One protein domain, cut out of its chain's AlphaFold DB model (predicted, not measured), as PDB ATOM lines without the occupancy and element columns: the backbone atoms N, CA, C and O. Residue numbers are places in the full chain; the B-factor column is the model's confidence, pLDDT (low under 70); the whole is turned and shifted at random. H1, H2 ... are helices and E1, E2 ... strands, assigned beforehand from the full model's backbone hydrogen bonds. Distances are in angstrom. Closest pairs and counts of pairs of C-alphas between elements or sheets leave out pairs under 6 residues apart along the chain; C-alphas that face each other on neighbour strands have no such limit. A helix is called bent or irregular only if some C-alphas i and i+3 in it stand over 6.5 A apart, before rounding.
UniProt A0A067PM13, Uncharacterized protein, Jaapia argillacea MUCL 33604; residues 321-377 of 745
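Overview. This is residues 321 to 377 of the 745 residues of an uncharacterized protein of Jaapia argillacea MUCL 33604 (UniProt A0A067PM13). One long helix, H1, makes one bar of an open L, and the short helices H2 and then H3 lead away from the far end of H1 as the other bar. The short strand E1 runs inside the angle of the L, roughly alongside H1 but in the opposite direction, and residues 368 to 377, of which 368 to 375 belong to H3, stick out free at the tip. The printed part has 57 residues, with one named strand and three named helices in the order E1, H1, H2, H3, and its class is mostly helix. It is loose, with a radius of gyration of the C-alphas of 13.1 A, and the C-alphas span 34 by 29 by 17 A.

Along the chain. The printed part begins at Asn 321, and E1 follows at residues 323 to 325, with C-alpha 323 at (-29.624, -22.943, 32.562). H1 holds residues 332 to 350 and measures 26.1 A from first to last C-alpha, beginning with C-alpha 332 at (-27.736, -9.307, 42.794). H1 is irregular, but only just: C-alphas 341 and 344 are 6.53 A apart, and its line is a rough one. H2 holds residues 358 to 365 and measures 10.7 A. H3 holds residues 368 to 375, measures 10.1 A, and ends with C-alpha 375 at (-25.430, -35.323, 29.127).

Arrangement. E1 pairs with no named strand. E1 and H1 are near each other, with 5 pairs of C-alphas within 10 A. H1 touches H2 with residues 346 to 350 alone, and their closest C-alphas are those of Leu 349 and Ala 361, 6.2 A apart. The lines of H1 and H2 are about perpendicular, at 83 degrees. H2 and H3 meet only through their link. H3 touches no helix, and H1 and H3 are apart. E1 is apart from H2 and from H3. In H2 and H3 every O i to N i+4 pair is within hydrogen-bond range, and in H1 13 of 15 are.

Size, cuts and confidence. The two C-alphas farthest apart are those of Gly 328 and Pro 353, at 36.4 A, while the C-alphas of Asn 321 and Glu 377 are 21.3 A apart. Without residues 368 to 377, which stand free, the body has 47 residues and spans 36 by 19 by 10 A. The printed part has no cut. The link from H2 to H3 is tight, with 2 residues, and those from E1 to H1 and from H1 to H2 are short, with 6 and 7 residues. The mean pLDDT of the printed part is 83.8, and residue 353 and residues 375 to 377 are under 70.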
ATOM      1  N   ASN A 321     -32.653 -18.713  30.745       87.69
ATOM      2  CA  ASN A 321     -32.598 -19.287  29.390       87.69
ATOM      3  C   ASN A 321     -32.405 -20.823  29.356       87.69
ATOM      4  O   ASN A 321     -31.760 -21.354  28.459       87.69
ATOM      5  N   GLY A 322     -32.967 -21.540  30.337       83.62
ATOM      6  CA  GLY A 322     -32.860 -22.999  30.477       83.62
ATOM      7  C   GLY A 322     -31.668 -23.489  31.308       83.62
ATOM      8  O   GLY A 322     -31.679 -24.637  31.744       83.62
ATOM      9  N   GLY A 323     -30.687 -22.634  31.605       86.56
ATOM     10  CA  GLY A 323     -29.624 -22.943  32.562       86.56
ATOM     11  C   GLY A 323     -30.119 -22.822  34.003       86.56
ATOM     12  O   GLY A 323     -30.759 -21.830  34.348       86.56
ATOM     13  N   VAL A 324     -29.829 -23.816  34.846       87.38
ATOM     14  CA  VAL A 324     -30.148 -23.783  36.284       87.38
ATOM     15  C   VAL A 324     -29.249 -22.758  36.978       87.38
ATOM     16  O   VAL A 324     -28.029 -22.800  36.820       87.38
ATOM     17  N   VAL A 325     -29.843 -21.858  37.759       90.62
ATOM     18  CA  VAL A 325     -29.123 -20.908  38.614       90.62
ATOM     19  C   VAL A 325     -28.968 -21.534  39.994       90.62
ATOM     20  O   VAL A 325     -29.958 -21.855  40.649       90.62
ATOM     21  N   GLY A 326     -27.724 -21.734  40.429       88.69
ATOM     22  CA  GLY A 326     -27.448 -22.273  41.760       88.69
ATOM     23  C   GLY A 326     -27.825 -21.278  42.858       88.69
ATOM     24  O   GLY A 326     -27.699 -20.072  42.666       88.69
ATOM     25  N   GLU A 327     -28.222 -21.767  44.034       86.94
ATOM     26  CA  GLU A 327     -28.668 -20.926  45.161       86.94
ATOM     27  C   GLU A 327     -27.644 -19.844  45.554       86.94
ATOM     28  O   GLU A 327     -28.014 -18.701  45.813       86.94
ATOM     29  N   GLY A 328     -26.341 -20.159  45.514       86.62
ATOM     30  CA  GLY A 328     -25.268 -19.197  45.805       86.62
ATOM     31  C   GLY A 328     -25.114 -18.068  44.772       86.62
ATOM     32  O   GLY A 328     -24.503 -17.041  45.071       86.62
ATOM     33  N   GLU A 329     -25.668 -18.238  43.570       85.69
ATOM     34  CA  GLU A 329     -25.685 -17.229  42.504       85.69
ATOM     35  C   GLU A 329     -26.979 -16.396  42.499       85.69
ATOM     36  O   GLU A 329     -27.051 -15.395  41.784       85.69
ATOM     37  N   VAL A 330     -27.974 -16.746  43.329       85.75
ATOM     38  CA  VAL A 330     -29.219 -15.977  43.534       85.75
ATOM     39  C   VAL A 330     -28.955 -14.779  44.456       85.75
ATOM     40  O   VAL A 330     -29.586 -14.566  45.486       85.75
ATOM     41  N   ASN A 331     -27.968 -13.972  44.088       87.38
ATOM     42  CA  ASN A 331     -27.676 -12.680  44.687       87.38
ATOM     43  C   ASN A 331     -27.555 -11.632  43.565       87.38
ATOM     44  O   ASN A 331     -27.273 -11.987  42.419       87.38
ATOM     45  N   PRO A 332     -27.759 -10.331  43.842       87.12
ATOM     46  CA  PRO A 332     -27.736  -9.307  42.794       87.12
ATOM     47  C   PRO A 332     -26.444  -9.309  41.960       87.12
ATOM     48  O   PRO A 332     -26.491  -9.170  40.739       87.12
ATOM     49  N   PHE A 333     -25.293  -9.545  42.597       85.69
ATOM     50  CA  PHE A 333     -23.991  -9.616  41.924       85.69
ATOM     51  C   PHE A 333     -23.833 -10.856  41.028       85.69
ATOM     52  O   PHE A 333     -23.263 -10.770  39.940       85.69
ATOM     53  N   GLY A 334     -24.322 -12.010  41.475       87.88
ATOM     54  CA  GLY A 334     -24.297 -13.282  40.759       87.88
ATOM     55  C   GLY A 334     -25.255 -13.267  39.580       87.88
ATOM     56  O   GLY A 334     -24.838 -13.576  38.468       87.88
ATOM     57  N   LEU A 335     -26.480 -12.775  39.777       87.56
ATOM     58  CA  LEU A 335     -27.451 -12.567  38.703       87.56
ATOM     59  C   LEU A 335     -26.909 -11.622  37.629       87.56
ATOM     60  O   LEU A 335     -26.993 -11.936  36.443       87.56
ATOM     61  N   LEU A 336     -26.278 -10.509  38.015       86.88
ATOM     62  CA  LEU A 336     -25.609  -9.639  37.049       86.88
ATOM     63  C   LEU A 336     -24.493 -10.356  36.298       86.88
ATOM     64  O   LEU A 336     -24.428 -10.264  35.077       86.88
ATOM     65  N   ARG A 337     -23.634 -11.110  36.994       86.88
ATOM     66  CA  ARG A 337     -22.563 -11.893  36.358       86.88
ATOM     67  C   ARG A 337     -23.111 -12.924  35.368       86.88
ATOM     68  O   ARG A 337     -22.518 -13.122  34.307       86.88
ATOM     69  N   LEU A 338     -24.237 -13.558  35.686       88.94
ATOM     70  CA  LEU A 338     -24.923 -14.478  34.783       88.94
ATOM     71  C   LEU A 338     -25.458 -13.751  33.548       88.94
ATOM     72  O   LEU A 338     -25.195 -14.194  32.432       88.94
ATOM     73  N   LEU A 339     -26.110 -12.597  33.724       86.81
ATOM     74  CA  LEU A 339     -26.573 -11.758  32.615       86.81
ATOM     75  C   LEU A 339     -25.410 -11.281  31.730       86.81
ATOM     76  O   LEU A 339     -25.523 -11.308  30.506       86.81
ATOM     77  N   TYR A 340     -24.268 -10.929  32.325       83.62
ATOM     78  CA  TYR A 340     -23.045 -10.576  31.599       83.62
ATOM     79  C   TYR A 340     -22.491 -11.708  30.743       83.62
ATOM     80  O   TYR A 340     -21.944 -11.455  29.670       83.62
ATOM     81  N   ARG A 341     -22.590 -12.951  31.221       85.75
ATOM     82  CA  ARG A 341     -22.141 -14.125  30.470       85.75
ATOM     83  C   ARG A 341     -23.118 -14.469  29.348       85.75
ATOM     84  O   ARG A 341     -22.685 -14.778  28.245       85.75
ATOM     85  N   GLU A 342     -24.412 -14.386  29.632       86.38
ATOM     86  CA  GLU A 342     -25.484 -14.844  28.747       86.38
ATOM     87  C   GLU A 342     -25.774 -13.872  27.601       86.38
ATOM     88  O   GLU A 342     -25.929 -14.259  26.444       86.38
ATOM     89  N   ARG A 343     -25.799 -12.572  27.893       83.31
ATOM     90  CA  ARG A 343     -26.133 -11.540  26.913       83.31
ATOM     91  C   ARG A 343     -25.248 -11.543  25.659       83.31
ATOM     92  O   ARG A 343     -25.824 -11.547  24.574       83.31
ATOM     93  N   PRO A 344     -23.899 -11.558  25.726       81.00
ATOM     94  CA  PRO A 344     -23.075 -11.604  24.520       81.00
ATOM     95  C   PRO A 344     -23.279 -12.892  23.711       81.00
ATOM     96  O   PRO A 344     -23.119 -12.845  22.497       81.00
ATOM     97  N   LEU A 345     -23.660 -14.005  24.351       84.19
ATOM     98  CA  LEU A 345     -23.992 -15.256  23.658       84.19
ATOM     99  C   LEU A 345     -25.304 -15.125  22.879       84.19
ATOM    100  O   LEU A 345     -25.382 -15.506  21.718       84.19
ATOM    101  N   VAL A 346     -26.335 -14.534  23.485       85.50
ATOM    102  CA  VAL A 346     -27.592 -14.272  22.770       85.50
ATOM    103  C   VAL A 346     -27.370 -13.244  21.662       85.50
ATOM    104  O   VAL A 346     -27.865 -13.427  20.551       85.50
ATOM    105  N   LEU A 347     -26.592 -12.191  21.929       83.44
ATOM    106  CA  LEU A 347     -26.273 -11.172  20.934       83.44
ATOM    107  C   LEU A 347     -25.529 -11.762  19.738       83.44
ATOM    108  O   LEU A 347     -25.935 -11.464  18.620       83.44
ATOM    109  N   SER A 348     -24.536 -12.635  19.947       83.50
ATOM    110  CA  SER A 348     -23.783 -13.262  18.851       83.50
ATOM    111  C   SER A 348     -24.644 -14.161  17.956       83.50
ATOM    112  O   SER A 348     -24.371 -14.283  16.765       83.50
ATOM    113  N   LEU A 349     -25.720 -14.744  18.497       84.56
ATOM    114  CA  LEU A 349     -26.704 -15.508  17.724       84.56
ATOM    115  C   LEU A 349     -27.704 -14.614  16.972       84.56
ATOM    116  O   LEU A 349     -28.205 -14.995  15.915       84.56
ATOM    117  N   THR A 350     -28.027 -13.447  17.531       85.25
ATOM    118  CA  THR A 350     -28.978 -12.495  16.927       85.25
ATOM    119  C   THR A 350     -28.328 -11.515  15.952       85.25
ATOM    120  O   THR A 350     -29.031 -10.922  15.140       85.25
ATOM    121  N   SER A 351     -27.013 -11.310  16.040       82.19
ATOM    122  CA  SER A 351     -26.264 -10.456  15.126       82.19
ATOM    123  C   SER A 351     -26.022 -11.149  13.785       82.19
ATOM    124  O   SER A 351     -26.065 -12.376  13.670       82.19
ATOM    125  N   GLU A 352     -25.713 -10.351  12.766       74.94
ATOM    126  CA  GLU A 352     -25.207 -10.860  11.489       74.94
ATOM    127  C   GLU A 352     -23.951 -11.726  11.733       74.94
ATOM    128  O   GLU A 352     -23.110 -11.345  12.556       74.94
ATOM    129  N   PRO A 353     -23.801 -12.894  11.074       68.50
ATOM    130  CA  PRO A 353     -24.557 -13.379   9.911       68.50
ATOM    131  C   PRO A 353     -25.742 -14.319  10.222       68.50
ATOM    132  O   PRO A 353     -26.370 -14.825   9.294       68.50
ATOM    133  N   LEU A 354     -26.018 -14.638  11.494       76.88
ATOM    134  CA  LEU A 354     -27.046 -15.631  11.845       76.88
ATOM    135  C   LEU A 354     -28.450 -15.020  11.932       76.88
ATOM    136  O   LEU A 354     -29.420 -15.707  11.610       76.88
ATOM    137  N   SER A 355     -28.556 -13.758  12.365       85.94
ATOM    138  CA  SER A 355     -29.787 -12.947  12.383       85.94
ATOM    139  C   SER A 355     -31.027 -13.685  12.897       85.94
ATOM    140  O   SER A 355     -32.146 -13.512  12.403       85.94
ATOM    141  N   LEU A 356     -30.833 -14.529  13.917       88.75
ATOM    142  CA  LEU A 356     -31.909 -15.273  14.558       88.75
ATOM    143  C   LEU A 356     -32.765 -14.334  15.406       88.75
ATOM    144  O   LEU A 356     -32.281 -13.390  16.031       88.75
ATOM    145  N   THR A 357     -34.059 -14.634  15.517       90.06
ATOM    146  CA  THR A 357     -34.880 -13.959  16.529       90.06
ATOM    147  C   THR A 357     -34.478 -14.427  17.931       90.06
ATOM    148  O   THR A 357     -34.128 -15.589  18.130       90.06
ATOM    149  N   ARG A 358     -34.604 -13.558  18.943       87.31
ATOM    150  CA  ARG A 358     -34.298 -13.901  20.350       87.31
ATOM    151  C   ARG A 358     -34.974 -15.198  20.821       87.31
ATOM    152  O   ARG A 358     -34.350 -16.010  21.492       87.31
ATOM    153  N   ARG A 359     -36.230 -15.431  20.415       88.94
ATOM    154  CA  ARG A 359     -36.964 -16.671  20.730       88.94
ATOM    155  C   ARG A 359     -36.349 -17.900  20.058       88.94
ATOM    156  O   ARG A 359     -36.217 -18.931  20.709       88.94
ATOM    157  N   GLN A 360     -35.959 -17.795  18.787       90.44
ATOM    158  CA  GLN A 360     -35.280 -18.884  18.078       90.44
ATOM    159  C   GLN A 360     -33.908 -19.181  18.685       90.44
ATOM    160  O   GLN A 360     -33.577 -20.349  18.840       90.44
ATOM    161  N   ALA A 361     -33.152 -18.155  19.086       88.00
ATOM    162  CA  ALA A 361     -31.865 -18.328  19.756       88.00
ATOM    163  C   ALA A 361     -32.013 -19.111  21.073       88.00
ATOM    164  O   ALA A 361     -31.334 -20.113  21.263       88.00
ATOM    165  N   ILE A 362     -32.963 -18.731  21.936       88.31
ATOM    166  CA  ILE A 362     -33.225 -19.456  23.194       88.31
ATOM    167  C   ILE A 362     -33.718 -20.884  22.918       88.31
ATOM    168  O   ILE A 362     -33.285 -21.826  23.574       88.31
ATOM    169  N   THR A 363     -34.587 -21.071  21.920       90.75
ATOM    170  CA  THR A 363     -35.075 -22.410  21.533       90.75
ATOM    171  C   THR A 363     -33.933 -23.302  21.041       90.75
ATOM    172  O   THR A 363     -33.907 -24.491  21.337       90.75
ATOM    173  N   LEU A 364     -32.971 -22.733  20.309       89.62
ATOM    174  CA  LEU A 364     -31.775 -23.439  19.865       89.62
ATOM    175  C   LEU A 364     -30.898 -23.822  21.058       89.62
ATOM    176  O   LEU A 364     -30.517 -24.982  21.155       89.62
ATOM    177  N   LEU A 365     -30.628 -22.889  21.977       86.69
ATOM    178  CA  LEU A 365     -29.816 -23.142  23.176       86.69
ATOM    179  C   LEU A 365     -30.428 -24.216  24.087       86.69
ATOM    180  O   LEU A 365     -29.704 -25.006  24.681       86.69
ATOM    181  N   THR A 366     -31.758 -24.272  24.160       88.25
ATOM    182  CA  THR A 366     -32.510 -25.222  24.999       88.25
ATOM    183  C   THR A 366     -32.907 -26.507  24.270       88.25
ATOM    184  O   THR A 366     -33.665 -27.317  24.806       88.25
ATOM    185  N   HIS A 367     -32.421 -26.724  23.045       90.31
ATOM    186  CA  HIS A 367     -32.850 -27.859  22.240       90.31
ATOM    187  C   HIS A 367     -32.417 -29.197  22.880       90.31
ATOM    188  O   HIS A 367     -31.246 -29.361  23.236       90.31
ATOM    189  N   PRO A 368     -33.308 -30.206  22.972       87.12
ATOM    190  CA  PRO A 368     -33.035 -31.449  23.699       87.12
ATOM    191  C   PRO A 368     -31.860 -32.252  23.134       87.12
ATOM    192  O   PRO A 368     -31.221 -32.988  23.872       87.12
ATOM    193  N   THR A 369     -31.526 -32.104  21.848       87.69
ATOM    194  CA  THR A 369     -30.342 -32.769  21.274       87.69
ATOM    195  C   THR A 369     -29.031 -32.205  21.811       87.69
ATOM    196  O   THR A 369     -28.052 -32.937  21.875       87.69
ATOM    197  N   ILE A 370     -28.997 -30.919  22.177       84.75
ATOM    198  CA  ILE A 370     -27.820 -30.300  22.797       84.75
ATOM    199  C   ILE A 370     -27.708 -30.793  24.236       84.75
ATOM    200  O   ILE A 370     -26.633 -31.214  24.645       84.75
ATOM    201  N   ALA A 371     -28.828 -30.824  24.962       79.69
ATOM    202  CA  ALA A 371     -28.874 -31.385  26.309       79.69
ATOM    203  C   ALA A 371     -28.468 -32.871  26.328       79.69
ATOM    204  O   ALA A 371     -27.720 -33.282  27.206       79.69
ATOM    205  N   ALA A 372     -28.901 -33.660  25.339       79.50
ATOM    206  CA  ALA A 372     -28.485 -35.051  25.186       79.50
ATOM    207  C   ALA A 372     -26.981 -35.163  24.901       79.50
ATOM    208  O   ALA A 372     -26.301 -35.907  25.588       79.50
ATOM    209  N   ALA A 373     -26.444 -34.371  23.968       78.38
ATOM    210  CA  ALA A 373     -25.014 -34.383  23.658       78.38
ATOM    211  C   ALA A 373     -24.134 -33.927  24.838       78.38
ATOM    212  O   ALA A 373     -23.032 -34.430  25.000       78.38
ATOM    213  N   GLN A 374     -24.608 -32.992  25.668       72.00
ATOM    214  CA  GLN A 374     -23.913 -32.580  26.894       72.00
ATOM    215  C   GLN A 374     -24.042 -33.615  28.016       72.00
ATOM    216  O   GLN A 374     -23.104 -33.816  28.775       72.00
ATOM    217  N   GLY A 375     -25.201 -34.264  28.141       62.16
ATOM    218  CA  GLY A 375     -25.430 -35.323  29.127       62.16
ATOM    219  C   GLY A 375     -24.757 -36.650  28.770       62.16
ATOM    220  O   GLY A 375     -24.599 -37.503  29.642       62.16
ATOM    221  N   GLU A 376     -24.366 -36.832  27.507       56.16
ATOM    222  CA  GLU A 376     -23.587 -37.980  27.044       56.16
ATOM    223  C   GLU A 376     -22.120 -37.917  27.503       56.16
ATOM    224  O   GLU A 376     -21.542 -38.992  27.666       56.16
ATOM    225  N   GLU A 377     -21.573 -36.735  27.864       51.66
ATOM    226  CA  GLU A 377     -20.239 -36.566  28.481       51.66
ATOM    227  C   GLU A 377     -20.165 -37.302  29.839       51.66
ATOM    228  O   GLU A 377     -20.324 -36.731  30.918       51.66
TER     229      GLU A 377